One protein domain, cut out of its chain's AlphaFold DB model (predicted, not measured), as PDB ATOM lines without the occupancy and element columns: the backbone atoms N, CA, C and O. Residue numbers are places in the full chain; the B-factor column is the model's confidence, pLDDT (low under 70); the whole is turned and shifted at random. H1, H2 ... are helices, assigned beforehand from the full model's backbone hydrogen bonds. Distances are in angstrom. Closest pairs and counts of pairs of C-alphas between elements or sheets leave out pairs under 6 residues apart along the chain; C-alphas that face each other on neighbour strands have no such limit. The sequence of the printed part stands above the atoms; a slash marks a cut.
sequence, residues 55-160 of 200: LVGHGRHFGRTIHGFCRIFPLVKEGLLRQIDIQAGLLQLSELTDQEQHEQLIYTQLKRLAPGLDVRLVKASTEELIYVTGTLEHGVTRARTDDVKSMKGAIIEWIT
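What this domain is: This is residues 55 to 160 of the 200 residues of an uncharacterized protein of Candolleomyces aberdarensis (UniProt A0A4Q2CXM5). A long helix, H5, runs along one side of a small helical body made with H1, H2, H3 and H4, and its residues 148 to 159, with residue 160 after them, stick out of that body as a free arm. H1 packs across H5, H2 meets H5 with its residues 72 to 77, H3 crosses H2, and short H4 is near H2, H3 and H5. The printed part has 106 residues with five named helices, H1 to H5 in chain order, and no named strand: all helix. It is loose, with a radius of gyration of the C-alphas of 16.3 A, and spans 60 by 30 by 19 A.

How they stand to each other: Start with H5, residues 126 to 159, which has a kink of 26 degrees near residue 153. H1, residues 55 to 65, touches its residues 132 to 144 at a steep tilt of 50 degrees; the closest C-alphas, Gly 59 and Gly 139, are 4.2 A apart. H2, residues 72 to 87, touches H5 at 54 degrees, a steep tilt; look at C-alphas 73 and 133, the closest, 5.3 A apart. H3, residues 98 to 113, is about perpendicular to H2 at 83 degrees and touches it, closest at C-alphas 79 and 104, 5.5 A. H3 and H5 are apart. H4, residues 117 to 122, is close to H3 but not clearly touching: C-alphas 111 and 117, the closest, are 6.1 A apart. Every O i to N i+4 pair is within hydrogen-bond range in H1, H2, H3 and H4; in H5, 28 of 30 are.

Where its parts are: Find C-alpha 126 at (55.880, 15.958, -15.354); from there H5 runs 49.2 A to C-alpha 159 at (7.018, 21.098, -18.634). H1 begins at C-alpha 55, (42.578, 17.247, -26.363), and measures 15.2 A; H2 measures 22.0 A, H3 22.7 A and H4 8.7 A.

The domain as a whole: The C-alphas of Gly 89 and Thr 160, the two farthest apart, are 59.8 A apart. The printed part has no cut, no link is long, and no printed residue is under 70 in pLDDT.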
ATOM      1  N   LEU A  55      42.762  17.909 -27.656       94.38
ATOM      2  CA  LEU A  55      42.578  17.247 -26.363       94.38
ATOM      3  C   LEU A  55      41.360  17.765 -25.597       94.38
ATOM      4  O   LEU A  55      40.712  16.985 -24.903       94.38
ATOM      5  N   VAL A  56      40.978  19.033 -25.762       95.44
ATOM      6  CA  VAL A  56      39.733  19.555 -25.176       95.44
ATOM      7  C   VAL A  56      38.528  18.820 -25.768       95.44
ATOM      8  O   VAL A  56      37.592  18.470 -25.048       95.44
ATOM      9  N   GLY A  57      38.549  18.553 -27.076       95.44
ATOM     10  CA  GLY A  57      37.523  17.774 -27.768       95.44
ATOM     11  C   GLY A  57      37.468  16.327 -27.279       95.44
ATOM     12  O   GLY A  57      36.387  15.838 -26.944       95.44
ATOM     13  N   HIS A  58      38.627  15.675 -27.154       96.38
ATOM     14  CA  HIS A  58      38.719  14.319 -26.605       96.38
ATOM     15  C   HIS A  58      38.222  14.251 -25.158       96.38
ATOM     16  O   HIS A  58      37.419  13.378 -24.833       96.38
ATOM     17  N   GLY A  59      38.590  15.218 -24.314       96.62
ATOM     18  CA  GLY A  59      38.084  15.331 -22.947       96.62
ATOM     19  C   GLY A  59      36.562  15.483 -22.900       96.62
ATOM     20  O   GLY A  59      35.895  14.818 -22.109       96.62
ATOM     21  N   ARG A  60      35.972  16.289 -23.796       96.50
ATOM     22  CA  ARG A  60      34.504  16.409 -23.895       96.50
ATOM     23  C   ARG A  60      33.839  15.084 -24.260       96.50
ATOM     24  O   ARG A  60      32.806  14.750 -23.685       96.50
ATOM     25  N   HIS A  61      34.406  14.348 -25.210       96.75
ATOM     26  CA  HIS A  61      33.866  13.059 -25.634       96.75
ATOM     27  C   HIS A  61      33.994  12.011 -24.515       96.75
ATOM     28  O   HIS A  61      32.999  11.380 -24.159       96.75
ATOM     29  N   PHE A  62      35.167  11.916 -23.883       97.44
ATOM     30  CA  PHE A  62      35.411  11.053 -22.726       97.44
ATOM     31  C   PHE A  62      34.423  11.330 -21.584       97.44
ATOM     32  O   PHE A  62      33.778  10.408 -21.085       97.44
ATOM     33  N   GLY A  63      34.232  12.602 -21.220       96.38
ATOM     34  CA  GLY A  63      33.330  12.992 -20.136       96.38
ATOM     35  C   GLY A  63      31.854  12.662 -20.390       96.38
ATOM     36  O   GLY A  63      31.098  12.498 -19.438       96.38
ATOM     37  N   ARG A  64      31.434  12.546 -21.655       95.38
ATOM     38  CA  ARG A  64      30.045  12.218 -22.022       95.38
ATOM     39  C   ARG A  64      29.776  10.730 -22.185       95.38
ATOM     40  O   ARG A  64      28.636  10.319 -22.019       95.38
ATOM     41  N   THR A  65      30.786   9.955 -22.568       96.50
ATOM     42  CA  THR A  65      30.587   8.568 -23.028       96.50
ATOM     43  C   THR A  65      31.265   7.525 -22.158       96.50
ATOM     44  O   THR A  65      30.828   6.381 -22.159       96.50
ATOM     45  N   ILE A  66      32.305   7.908 -21.415       95.94
ATOM     46  CA  ILE A  66      33.091   6.982 -20.603       95.94
ATOM     47  C   ILE A  66      32.937   7.327 -19.124       95.94
ATOM     48  O   ILE A  66      32.371   6.545 -18.370       95.94
ATOM     49  N   HIS A  67      33.418   8.501 -18.695       94.75
ATOM     50  CA  HIS A  67      33.422   8.842 -17.272       94.75
ATOM     51  C   HIS A  67      33.341  10.355 -17.017       94.75
ATOM     52  O   HIS A  67      34.335  11.080 -17.080       94.75
ATOM     53  N   GLY A  68      32.147  10.844 -16.669       91.88
ATOM     54  CA  GLY A  68      31.892  12.280 -16.486       91.88
ATOM     55  C   GLY A  68      32.469  12.895 -15.207       91.88
ATOM     56  O   GLY A  68      32.797  14.080 -15.189       91.88
ATOM     57  N   PHE A  69      32.626  12.112 -14.140       90.88
ATOM     58  CA  PHE A  69      33.118  12.585 -12.839       90.88
ATOM     59  C   PHE A  69      34.443  11.913 -12.476       90.88
ATOM     60  O   PHE A  69      34.533  11.198 -11.490       90.88
ATOM     61  N   CYS A  70      35.466  12.091 -13.314       88.50
ATOM     62  CA  CYS A  70      36.783  11.488 -13.104       88.50
ATOM     63  C   CYS A  70      37.818  12.522 -12.638       88.50
ATOM     64  O   CYS A  70      37.823  13.655 -13.123       88.50
ATOM     65  N   ARG A  71      38.742  12.108 -11.762       95.00
ATOM     66  CA  ARG A  71      39.991  12.836 -11.508       95.00
ATOM     67  C   ARG A  71      41.005  12.430 -12.583       95.00
ATOM     68  O   ARG A  71      41.644  11.389 -12.472       95.00
ATOM     69  N   ILE A  72      41.135  13.243 -13.632       96.44
ATOM     70  CA  ILE A  72      41.896  12.874 -14.839       96.44
ATOM     71  C   ILE A  72      43.388  12.689 -14.556       96.44
ATOM     72  O   ILE A  72      43.977  11.731 -15.046       96.44
ATOM     73  N   PHE A  73      43.995  13.567 -13.753       96.94
ATOM     74  CA  PHE A  73      45.420  13.465 -13.431       96.94
ATOM     75  C   PHE A  73      45.805  12.110 -12.802       96.94
ATOM     76  O   PHE A  73      46.630  11.414 -13.399       96.94
ATOM     77  N   PRO A  74      45.224  11.680 -11.660       96.94
ATOM     78  CA  PRO A  74      45.571  10.390 -11.068       96.94
ATOM     79  C   PRO A  74      45.182   9.210 -11.967       96.94
ATOM     80  O   PRO A  74      45.975   8.287 -12.092       96.94
ATOM     81  N   LEU A  75      44.042   9.265 -12.671       97.31
ATOM     82  CA  LEU A  75      43.658   8.214 -13.622       97.31
ATOM     83  C   LEU A  75      44.750   7.980 -14.678       97.31
ATOM     84  O   LEU A  75      45.117   6.842 -14.957       97.31
ATOM     85  N   VAL A  76      45.249   9.058 -15.290       97.12
ATOM     86  CA  VAL A  76      46.251   8.974 -16.359       97.12
ATOM     87  C   VAL A  76      47.615   8.583 -15.808       97.12
ATOM     88  O   VAL A  76      48.285   7.750 -16.415       97.12
ATOM     89  N   LYS A  77      48.024   9.163 -14.675       96.56
ATOM     90  CA  LYS A  77      49.316   8.873 -14.047       96.56
ATOM     91  C   LYS A  77      49.406   7.407 -13.624       96.56
ATOM     92  O   LYS A  77      50.300   6.702 -14.080       96.56
ATOM     93  N   GLU A  78      48.470   6.946 -12.798       96.62
ATOM     94  CA  GLU A  78      48.490   5.577 -12.281       96.62
ATOM     95  C   GLU A  78      48.182   4.565 -13.393       96.62
ATOM     96  O   GLU A  78      48.792   3.500 -13.456       96.62
ATOM     97  N   GLY A  79      47.308   4.923 -14.341       96.25
ATOM     98  CA  GLY A  79      47.027   4.093 -15.512       96.25
ATOM     99  C   GLY A  79      48.244   3.872 -16.413       96.25
ATOM    100  O   GLY A  79      48.455   2.759 -16.905       96.25
ATOM    101  N   LEU A  80      49.068   4.911 -16.602       96.00
ATOM    102  CA  LEU A  80      50.324   4.822 -17.347       96.00
ATOM    103  C   LEU A  80      51.347   3.945 -16.618       96.00
ATOM    104  O   LEU A  80      51.938   3.079 -17.256       96.00
ATOM    105  N   LEU A  81      51.524   4.142 -15.306       95.50
ATOM    106  CA  LEU A  81      52.444   3.341 -14.489       95.50
ATOM    107  C   LEU A  81      52.080   1.854 -14.543       95.50
ATOM    108  O   LEU A  81      52.892   1.041 -14.978       95.50
ATOM    109  N   ARG A  82      50.818   1.512 -14.255       96.12
ATOM    110  CA  ARG A  82      50.330   0.127 -14.339       96.12
ATOM    111  C   ARG A  82      50.500  -0.467 -15.728       96.12
ATOM    112  O   ARG A  82      50.831  -1.638 -15.861       96.12
ATOM    113  N   GLN A  83      50.274   0.315 -16.785       95.00
ATOM    114  CA  GLN A  83      50.474  -0.184 -18.143       95.00
ATOM    115  C   GLN A  83      51.941  -0.531 -18.417       95.00
ATOM    116  O   GLN A  83      52.194  -1.540 -19.072       95.00
ATOM    117  N   ILE A  84      52.885   0.291 -17.950       94.50
ATOM    118  CA  ILE A  84      54.319   0.022 -18.097       94.50
ATOM    119  C   ILE A  84      54.680  -1.267 -17.353       94.50
ATOM    120  O   ILE A  84      55.300  -2.145 -17.949       94.50
ATOM    121  N   ASP A  85      54.221  -1.425 -16.111       95.81
ATOM    122  CA  ASP A  85      54.504  -2.617 -15.304       95.81
ATOM    123  C   ASP A  85      53.902  -3.888 -15.920       95.81
ATOM    124  O   ASP A  85      54.576  -4.916 -16.005       95.81
ATOM    125  N   ILE A  86      52.671  -3.808 -16.441       94.75
ATOM    126  CA  ILE A  86      52.020  -4.915 -17.157       94.75
ATOM    127  C   ILE A  86      52.797  -5.282 -18.426       94.75
ATOM    128  O   ILE A  86      52.995  -6.460 -18.716       94.75
ATOM    129  N   GLN A  87      53.267  -4.291 -19.187       93.50
ATOM    130  CA  GLN A  87      54.063  -4.533 -20.394       93.50
ATOM    131  C   GLN A  87      55.449  -5.110 -20.083       93.50
ATOM    132  O   GLN A  87      55.964  -5.901 -20.870       93.50
ATOM    133  N   ALA A  88      56.034  -4.746 -18.942       95.38
ATOM    134  CA  ALA A  88      57.297  -5.289 -18.453       95.38
ATOM    135  C   ALA A  88      57.146  -6.668 -17.779       95.38
ATOM    136  O   ALA A  88      58.150  -7.285 -17.426       95.38
ATOM    137  N   GLY A  89      55.913  -7.158 -17.591       95.06
ATOM    138  CA  GLY A  89      55.628  -8.406 -16.881       95.06
ATOM    139  C   GLY A  89      55.861  -8.330 -15.368       95.06
ATOM    140  O   GLY A  89      55.927  -9.371 -14.720       95.06
ATOM    141  N   LEU A  90      55.993  -7.120 -14.814       95.56
ATOM    142  CA  LEU A  90      56.179  -6.860 -13.382       95.56
ATOM    143  C   LEU A  90      54.860  -6.871 -12.602       95.56
ATOM    144  O   LEU A  90      54.879  -6.960 -11.380       95.56
ATOM    145  N   LEU A  91      53.736  -6.757 -13.312       95.56
ATOM    146  CA  LEU A  91      52.393  -6.719 -12.751       95.56
ATOM    147  C   LEU A  91      51.418  -7.453 -13.675       95.56
ATOM    148  O   LEU A  91      51.444  -7.274 -14.892       95.56
ATOM    149  N   GLN A  92      50.521  -8.249 -13.113       93.50
ATOM    150  CA  GLN A  92      49.414  -8.878 -13.823       93.50
ATOM    151  C   GLN A  92      48.096  -8.186 -13.481       93.50
ATOM    152  O   GLN A  92      47.878  -7.716 -12.367       93.50
ATOM    153  N   LEU A  93      47.159  -8.176 -14.433       90.19
ATOM    154  CA  LEU A  93      45.844  -7.560 -14.222       90.19
ATOM    155  C   LEU A  93      45.081  -8.203 -13.048       90.19
ATOM    156  O   LEU A  93      44.333  -7.515 -12.366       90.19
ATOM    157  N   SER A  94      45.294  -9.498 -12.796       92.94
ATOM    158  CA  SER A  94      44.681 -10.243 -11.688       92.94
ATOM    159  C   SER A  94      45.218  -9.873 -10.305       92.94
ATOM    160  O   SER A  94      44.604 -10.242  -9.310       92.94
ATOM    161  N   GLU A  95      46.367  -9.200 -10.232       94.19
ATOM    162  CA  GLU A  95      46.972  -8.754  -8.968       94.19
ATOM    163  C   GLU A  95      46.420  -7.396  -8.517       94.19
ATOM    164  O   GLU A  95      46.607  -7.001  -7.369       94.19
ATOM    165  N   LEU A  96      45.722  -6.689  -9.409       95.00
ATOM    166  CA  LEU A  96      45.069  -5.424  -9.109       95.00
ATOM    167  C   LEU A  96      43.763  -5.635  -8.344       95.00
ATOM    168  O   LEU A  96      43.007  -6.570  -8.618       95.00
ATOM    169  N   THR A  97      43.448  -4.695  -7.457       97.44
ATOM    170  CA  THR A  97      42.125  -4.603  -6.829       97.44
ATOM    171  C   THR A  97      41.034  -4.321  -7.866       97.44
ATOM    172  O   THR A  97      41.301  -3.747  -8.923       97.44
ATOM    173  N   ASP A  98      39.776  -4.643  -7.550       96.62
ATOM    174  CA  ASP A  98      38.634  -4.369  -8.439       96.62
ATOM    175  C   ASP A  98      38.564  -2.892  -8.865       96.62
ATOM    176  O   ASP A  98      38.276  -2.569 -10.021       96.62
ATOM    177  N   GLN A  99      38.890  -1.984  -7.939       95.31
ATOM    178  CA  GLN A  99      38.938  -0.549  -8.204       95.31
ATOM    179  C   GLN A  99      40.047  -0.192  -9.202       95.31
ATOM    180  O   GLN A  99      39.806   0.546 -10.156       95.31
ATOM    181  N   GLU A 100      41.254  -0.723  -9.022       96.25
ATOM    182  CA  GLU A 100      42.376  -0.467  -9.930       96.25
ATOM    183  C   GLU A 100      42.145  -1.078 -11.312       96.25
ATOM    184  O   GLU A 100      42.478  -0.450 -12.316       96.25
ATOM    185  N   GLN A 101      41.536  -2.265 -11.387       96.75
ATOM    186  CA  GLN A 101      41.140  -2.879 -12.656       96.75
ATOM    187  C   GLN A 101      40.115  -2.009 -13.390       96.75
ATOM    188  O   GLN A 101      40.244  -1.769 -14.595       96.75
ATOM    189  N   HIS A 102      39.123  -1.487 -12.666       95.94
ATOM    190  CA  HIS A 102      38.133  -0.572 -13.222       95.94
ATOM    191  C   HIS A 102      38.777   0.723 -13.740       95.94
ATOM    192  O   HIS A 102      38.529   1.137 -14.876       95.94
ATOM    193  N   GLU A 103      39.665   1.338 -12.959       96.69
ATOM    194  CA  GLU A 103      40.412   2.525 -13.382       96.69
ATOM    195  C   GLU A 103      41.325   2.241 -14.579       96.69
ATOM    196  O   GLU A 103      41.410   3.056 -15.501       96.69
ATOM    197  N   GLN A 104      41.970   1.074 -14.621       97.00
ATOM    198  CA  GLN A 104      42.798   0.660 -15.751       97.00
ATOM    199  C   GLN A 104      41.972   0.485 -17.030       97.00
ATOM    200  O   GLN A 104      42.423   0.848 -18.125       97.00
ATOM    201  N   LEU A 105      40.743  -0.019 -16.907       96.88
ATOM    202  CA  LEU A 105      39.796  -0.117 -18.012       96.88
ATOM    203  C   LEU A 105      39.385   1.272 -18.518       96.88
ATOM    204  O   LEU A 105      39.449   1.516 -19.725       96.88
ATOM    205  N   ILE A 106      39.052   2.202 -17.618       97.62
ATOM    206  CA  ILE A 106      38.731   3.592 -17.981       97.62
ATOM    207  C   ILE A 106      39.921   4.259 -18.685       97.62
ATOM    208  O   ILE A 106      39.753   4.886 -19.734       97.62
ATOM    209  N   TYR A 107      41.136   4.103 -18.153       97.19
ATOM    210  CA  TYR A 107      42.361   4.622 -18.766       97.19
ATOM    211  C   TYR A 107      42.585   4.044 -20.174       97.19
ATOM    212  O   TYR A 107      42.864   4.778 -21.125       97.19
ATOM    213  N   THR A 108      42.380   2.738 -20.346       96.25
ATOM    214  CA  THR A 108      42.489   2.072 -21.651       96.25
ATOM    215  C   THR A 108      41.467   2.617 -22.652       96.25
ATOM    216  O   THR A 108      41.793   2.831 -23.822       96.25
ATOM    217  N   GLN A 109      40.236   2.887 -22.210       97.31
ATOM    218  CA  GLN A 109      39.209   3.507 -23.048       97.31
ATOM    219  C   GLN A 109      39.570   4.951 -23.429       97.31
ATOM    220  O   GLN A 109      39.415   5.323 -24.592       97.31
ATOM    221  N   LEU A 110      40.121   5.741 -22.499       96.81
ATOM    222  CA  LEU A 110      40.614   7.095 -22.778       96.81
ATOM    223  C   LEU A 110      41.692   7.089 -23.872       96.81
ATOM    224  O   LEU A 110      41.600   7.862 -24.825       96.81
ATOM    225  N   LYS A 111      42.676   6.186 -23.777       95.19
ATOM    226  CA  LYS A 111      43.718   6.030 -24.803       95.19
ATOM    227  C   LYS A 111      43.144   5.704 -26.180       95.19
ATOM    228  O   LYS A 111      43.583   6.267 -27.174       95.19
ATOM    229  N   ARG A 112      42.161   4.801 -26.244       95.44
ATOM    230  CA  ARG A 112      41.500   4.424 -27.507       95.44
ATOM    231  C   ARG A 112      40.721   5.590 -28.118       95.44
ATOM    232  O   ARG A 112      40.646   5.697 -29.337       95.44
ATOM    233  N   LEU A 113      40.152   6.456 -27.281       95.44
ATOM    234  CA  LEU A 113      39.360   7.609 -27.709       95.44
ATOM    235  C   LEU A 113      40.215   8.778 -28.226       95.44
ATOM    236  O   LEU A 113      39.732   9.570 -29.040       95.44
ATOM    237  N   ALA A 114      41.450   8.917 -27.740       94.31
ATOM    238  CA  ALA A 114      42.358  10.012 -28.067       94.31
ATOM    239  C   ALA A 114      43.594   9.492 -28.828       94.31
ATOM    240  O   ALA A 114      44.588   9.116 -28.203       94.31
ATOM    241  N   PRO A 115      43.563   9.467 -30.175       90.75
ATOM    242  CA  PRO A 115      44.677   8.974 -30.981       90.75
ATOM    243  C   PRO A 115      45.990   9.704 -30.671       90.75
ATOM    244  O   PRO A 115      46.022  10.931 -30.588       90.75
ATOM    245  N   GLY A 116      47.079   8.948 -30.507       90.38
ATOM    246  CA  GLY A 116      48.414   9.485 -30.219       90.38
ATOM    247  C   GLY A 116      48.625   9.969 -28.780       90.38
ATOM    248  O   GLY A 116      49.734  10.392 -28.441       90.38
ATOM    249  N   LEU A 117      47.601   9.893 -27.918       93.69
ATOM    250  CA  LEU A 117      47.731  10.236 -26.502       93.69
ATOM    251  C   LEU A 117      48.741   9.324 -25.802       93.69
ATOM    252  O   LEU A 117      49.540   9.787 -25.003       93.69
ATOM    253  N   ASP A 118      48.740   8.039 -26.126       91.19
ATOM    254  CA  ASP A 118      49.653   7.043 -25.574       91.19
ATOM    255  C   ASP A 118      51.126   7.361 -25.860       91.19
ATOM    256  O   ASP A 118      51.938   7.403 -24.937       91.19
ATOM    257  N   VAL A 119      51.454   7.673 -27.116       91.50
ATOM    258  CA  VAL A 119      52.809   8.063 -27.528       91.50
ATOM    259  C   VAL A 119      53.236   9.359 -26.841       91.50
ATOM    260  O   VAL A 119      54.395   9.497 -26.445       91.50
ATOM    261  N   ARG A 120      52.305  10.309 -26.685       93.44
ATOM    262  CA  ARG A 120      52.557  11.579 -25.997       93.44
ATOM    263  C   ARG A 120      52.826  11.367 -24.509       93.44
ATOM    264  O   ARG A 120      53.783  11.932 -23.998       93.44
ATOM    265  N   LEU A 121      52.034  10.531 -23.838       94.50
ATOM    266  CA  LEU A 121      52.164  10.255 -22.405       94.50
ATOM    267  C   LEU A 121      53.476   9.550 -22.054       94.50
ATOM    268  O   LEU A 121      54.110   9.919 -21.074       94.50
ATOM    269  N   VAL A 122      53.918   8.587 -22.867       92.06
ATOM    270  CA  VAL A 122      55.186   7.864 -22.633       92.06
ATOM    271  C   VAL A 122      56.403   8.798 -22.686       92.06
ATOM    272  O   VAL A 122      57.399   8.553 -22.013       92.06
ATOM    273  N   LYS A 123      56.333   9.873 -23.477       92.25
ATOM    274  CA  LYS A 123      57.419  10.853 -23.643       92.25
ATOM    275  C   LYS A 123      57.236  12.112 -22.792       92.25
ATOM    276  O   LYS A 123      58.062  13.020 -22.878       92.25
ATOM    277  N   ALA A 124      56.143  12.209 -22.036       93.38
ATOM    278  CA  ALA A 124      55.784  13.424 -21.326       93.38
ATOM    279  C   ALA A 124      56.709  13.655 -20.125       93.38
ATOM    280  O   ALA A 124      56.947  12.755 -19.320       93.38
ATOM    281  N   SER A 125      57.180  14.894 -19.967       95.81
ATOM    282  CA  SER A 125      57.699  15.362 -18.683       95.81
ATOM    283  C   SER A 125      56.556  15.493 -17.670       95.81
ATOM    284  O   SER A 125      55.376  15.472 -18.028       95.81
ATOM    285  N   THR A 126      56.886  15.691 -16.395       94.44
ATOM    286  CA  THR A 126      55.880  15.958 -15.354       94.44
ATOM    287  C   THR A 126      55.002  17.167 -15.695       94.44
ATOM    288  O   THR A 126      53.789  17.124 -15.512       94.44
ATOM    289  N   GLU A 127      55.598  18.234 -16.227       96.00
ATOM    290  CA  GLU A 127      54.889  19.455 -16.631       96.00
ATOM    291  C   GLU A 127      53.953  19.197 -17.814       96.00
ATOM    292  O   GLU A 127      52.791  19.604 -17.793       96.00
ATOM    293  N   GLU A 128      54.428  18.450 -18.813       95.25
ATOM    294  CA  GLU A 128      53.623  18.067 -19.972       95.25
ATOM    295  C   GLU A 128      52.463  17.149 -19.566       95.25
ATOM    296  O   GLU A 128      51.345  17.296 -20.058       95.25
ATOM    297  N   LEU A 129      52.681  16.240 -18.613       96.12
ATOM    298  CA  LEU A 129      51.628  15.393 -18.062       96.12
ATOM    299  C   LEU A 129      50.539  16.231 -17.377       96.12
ATOM    300  O   LEU A 129      49.349  16.000 -17.610       96.12
ATOM    301  N   ILE A 130      50.925  17.225 -16.570       96.75
ATOM    302  CA  ILE A 130      49.992  18.172 -15.936       96.75
ATOM    303  C   ILE A 130      49.220  18.954 -17.005       96.75
ATOM    304  O   ILE A 130      48.002  19.099 -16.905       96.75
ATOM    305  N   TYR A 131      49.898  19.408 -18.059       96.44
ATOM    306  CA  TYR A 131      49.261  20.131 -19.156       96.44
ATOM    307  C   TYR A 131      48.230  19.274 -19.908       96.44
ATOM    308  O   TYR A 131      47.078  19.684 -20.086       96.44
ATOM    309  N   VAL A 132      48.613  18.062 -20.318       96.38
ATOM    310  CA  VAL A 132      47.753  17.124 -21.057       96.38
ATOM    311  C   VAL A 132      46.515  16.764 -20.244       96.38
ATOM    312  O   VAL A 132      45.386  16.855 -20.733       96.38
ATOM    313  N   THR A 133      46.715  16.381 -18.985       97.25
ATOM    314  CA  THR A 133      45.624  15.988 -18.085       97.25
ATOM    315  C   THR A 133      44.724  17.171 -17.736       97.25
ATOM    316  O   THR A 133      43.505  17.020 -17.772       97.25
ATOM    317  N   GLY A 134      45.289  18.362 -17.512       97.19
ATOM    318  CA  GLY A 134      44.529  19.596 -17.307       97.19
ATOM    319  C   GLY A 134      43.684  19.982 -18.523       97.19
ATOM    320  O   GLY A 134      42.533  20.397 -18.383       97.19
ATOM    321  N   THR A 135      44.203  19.776 -19.734       96.69
ATOM    322  CA  THR A 135      43.475  20.049 -20.983       96.69
ATOM    323  C   THR A 135      42.317  19.071 -21.194       96.69
ATOM    324  O   THR A 135      41.209  19.476 -21.562       96.69
ATOM    325  N   LEU A 136      42.535  17.788 -20.897       96.94
ATOM    326  CA  LEU A 136      41.484  16.768 -20.892       96.94
ATOM    327  C   LEU A 136      40.404  17.083 -19.847       96.94
ATOM    328  O   LEU A 136      39.214  17.078 -20.168       96.94
ATOM    329  N   GLU A 137      40.805  17.415 -18.620       96.94
ATOM    330  CA  GLU A 137      39.896  17.766 -17.526       96.94
ATOM    331  C   GLU A 137      39.073  19.021 -17.839       96.94
ATOM    332  O   GLU A 137      37.866  19.068 -17.573       96.94
ATOM    333  N   HIS A 138      39.693  20.011 -18.482       96.25
ATOM    334  CA  HIS A 138      38.994  21.179 -18.998       96.25
ATOM    335  C   HIS A 138      37.897  20.774 -19.993       96.25
ATOM    336  O   HIS A 138      36.760  21.243 -19.891       96.25
ATOM    337  N   GLY A 139      38.197  19.850 -20.912       96.12
ATOM    338  CA  GLY A 139      37.213  19.264 -21.821       96.12
ATOM    339  C   GLY A 139      36.055  18.582 -21.087       96.12
ATOM    340  O   GLY A 139      34.891  18.915 -21.321       96.12
ATOM    341  N   VAL A 140      36.354  17.684 -20.147       96.75
ATOM    342  CA  VAL A 140      35.348  16.958 -19.346       96.75
ATOM    343  C   VAL A 140      34.428  17.927 -18.597       96.75
ATOM    344  O   VAL A 140      33.200  17.816 -18.642       96.75
ATOM    345  N   THR A 141      35.004  18.933 -17.944       95.75
ATOM    346  CA  THR A 141      34.241  19.927 -17.180       95.75
ATOM    347  C   THR A 141      33.373  20.805 -18.076       95.75
ATOM    348  O   THR A 141      32.222  21.095 -17.727       95.75
ATOM    349  N   ARG A 142      33.866  21.174 -19.263       94.50
ATOM    350  CA  ARG A 142      33.064  21.904 -20.252       94.50
ATOM    351  C   ARG A 142      31.894  21.083 -20.770       94.50
ATOM    352  O   ARG A 142      30.804  21.634 -20.864       94.50
ATOM    353  N   ALA A 143      32.088  19.796 -21.059       94.88
ATOM    354  CA  ALA A 143      30.989  18.925 -21.472       94.88
ATOM    355  C   ALA A 143      29.851  18.936 -20.441       94.88
ATOM    356  O   ALA A 143      28.730  19.299 -20.787       94.88
ATOM    357  N   ARG A 144      30.165  18.692 -19.162       92.94
ATOM    358  CA  ARG A 144      29.171  18.745 -18.075       92.94
ATOM    359  C   ARG A 144      28.471  20.097 -17.979       92.94
ATOM    360  O   ARG A 144      27.256  20.167 -17.814       92.94
ATOM    361  N   THR A 145      29.238  21.180 -18.072       92.50
ATOM    362  CA  THR A 145      28.693  22.538 -17.966       92.50
ATOM    363  C   THR A 145      27.722  22.840 -19.107       92.50
ATOM    364  O   THR A 145      26.650  23.402 -18.872       92.50
ATOM    365  N   ASP A 146      28.069  22.438 -20.329       92.31
ATOM    366  CA  ASP A 146      27.225  22.613 -21.509       92.31
ATOM    367  C   ASP A 146      25.960  21.742 -21.438       92.31
ATOM    368  O   ASP A 146      24.867  22.207 -21.775       92.31
ATOM    369  N   ASP A 147      26.079  20.519 -20.922       91.50
ATOM    370  CA  ASP A 147      24.949  19.608 -20.733       91.50
ATOM    371  C   ASP A 147      23.976  20.174 -19.683       91.50
ATOM    372  O   ASP A 147      22.785  20.324 -19.950       91.50
ATOM    373  N   VAL A 148      24.476  20.654 -18.539       88.25
ATOM    374  CA  VAL A 148      23.652  21.335 -17.522       88.25
ATOM    375  C   VAL A 148      23.030  22.625 -18.065       88.25
ATOM    376  O   VAL A 148      21.905  22.979 -17.705       88.25
ATOM    377  N   LYS A 149      23.740  23.372 -18.917       89.19
ATOM    378  CA  LYS A 149      23.216  24.605 -19.521       89.19
ATOM    379  C   LYS A 149      22.073  24.314 -20.492       89.19
ATOM    380  O   LYS A 149      21.055  24.999 -20.424       89.19
ATOM    381  N   SER A 150      22.224  23.315 -21.358       89.81
ATOM    382  CA  SER A 150      21.205  22.933 -22.344       89.81
ATOM    383  C   SER A 150      19.989  22.265 -21.694       89.81
ATOM    384  O   SER A 150      18.851  22.633 -21.995       89.81
ATOM    385  N   MET A 151      20.213  21.387 -20.713       90.00
ATOM    386  CA  MET A 151      19.160  20.678 -19.982       90.00
ATOM    387  C   MET A 151      18.179  21.634 -19.287       90.00
ATOM    388  O   MET A 151      16.976  21.398 -19.296       90.00
ATOM    389  N   LYS A 152      18.651  22.771 -18.752       86.75
ATOM    390  CA  LYS A 152      17.782  23.794 -18.132       86.75
ATOM    391  C   LYS A 152      16.697  24.318 -19.067       86.75
ATOM    392  O   LYS A 152      15.614  24.643 -18.582       86.75
ATOM    393  N   GLY A 153      17.020  24.488 -20.347       89.69
ATOM    394  CA  GLY A 153      16.083  24.963 -21.360       89.69
ATOM    395  C   GLY A 153      15.148  23.852 -21.821       89.69
ATOM    396  O   GLY A 153      13.950  24.090 -21.936       89.69
ATOM    397  N   ALA A 154      15.693  22.645 -22.004       92.44
ATOM    398  CA  ALA A 154      14.927  21.460 -22.378       92.44
ATOM    399  C   ALA A 154      13.864  21.101 -21.327       92.44
ATOM    400  O   ALA A 154      12.731  20.812 -21.685       92.44
ATOM    401  N   ILE A 155      14.187  21.200 -20.031       91.38
ATOM    402  CA  ILE A 155      13.216  20.966 -18.950       91.38
ATOM    403  C   ILE A 155      12.056  21.960 -19.031       91.38
ATOM    404  O   ILE A 155      10.907  21.555 -18.910       91.38
ATOM    405  N   ILE A 156      12.336  23.250 -19.250       92.38
ATOM    406  CA  ILE A 156      11.272  24.261 -19.364       92.38
ATOM    407  C   ILE A 156      10.359  23.947 -20.545       92.38
ATOM    408  O   ILE A 156       9.144  24.028 -20.420       92.38
ATOM    409  N   GLU A 157      10.937  23.562 -21.675       92.12
ATOM    410  CA  GLU A 157      10.178  23.162 -22.856       92.12
ATOM    411  C   GLU A 157       9.324  21.917 -22.599       92.12
ATOM    412  O   GLU A 157       8.158  21.894 -22.972       92.12
ATOM    413  N   TRP A 158       9.869  20.931 -21.885       93.06
ATOM    414  CA  TRP A 158       9.168  19.701 -21.527       93.06
ATOM    415  C   TRP A 158       7.977  19.927 -20.583       93.06
ATOM    416  O   TRP A 158       6.928  19.318 -20.776       93.06
ATOM    417  N   ILE A 159       8.108  20.808 -19.586       93.62
ATOM    418  CA  ILE A 159       7.018  21.098 -18.634       93.62
ATOM    419  C   ILE A 159       5.993  22.105 -19.174       93.62
ATOM    420  O   ILE A 159       4.932  22.274 -18.566       93.62
ATOM    421  N   THR A 160       6.312  22.807 -20.268       94.12
ATOM    422  CA  THR A 160       5.402  23.769 -20.900       94.12
ATOM    423  C   THR A 160       4.272  23.008 -21.607       94.12
ATOM    424  O   THR A 160       4.558  22.116 -22.408       94.12
TER     425      THR A 160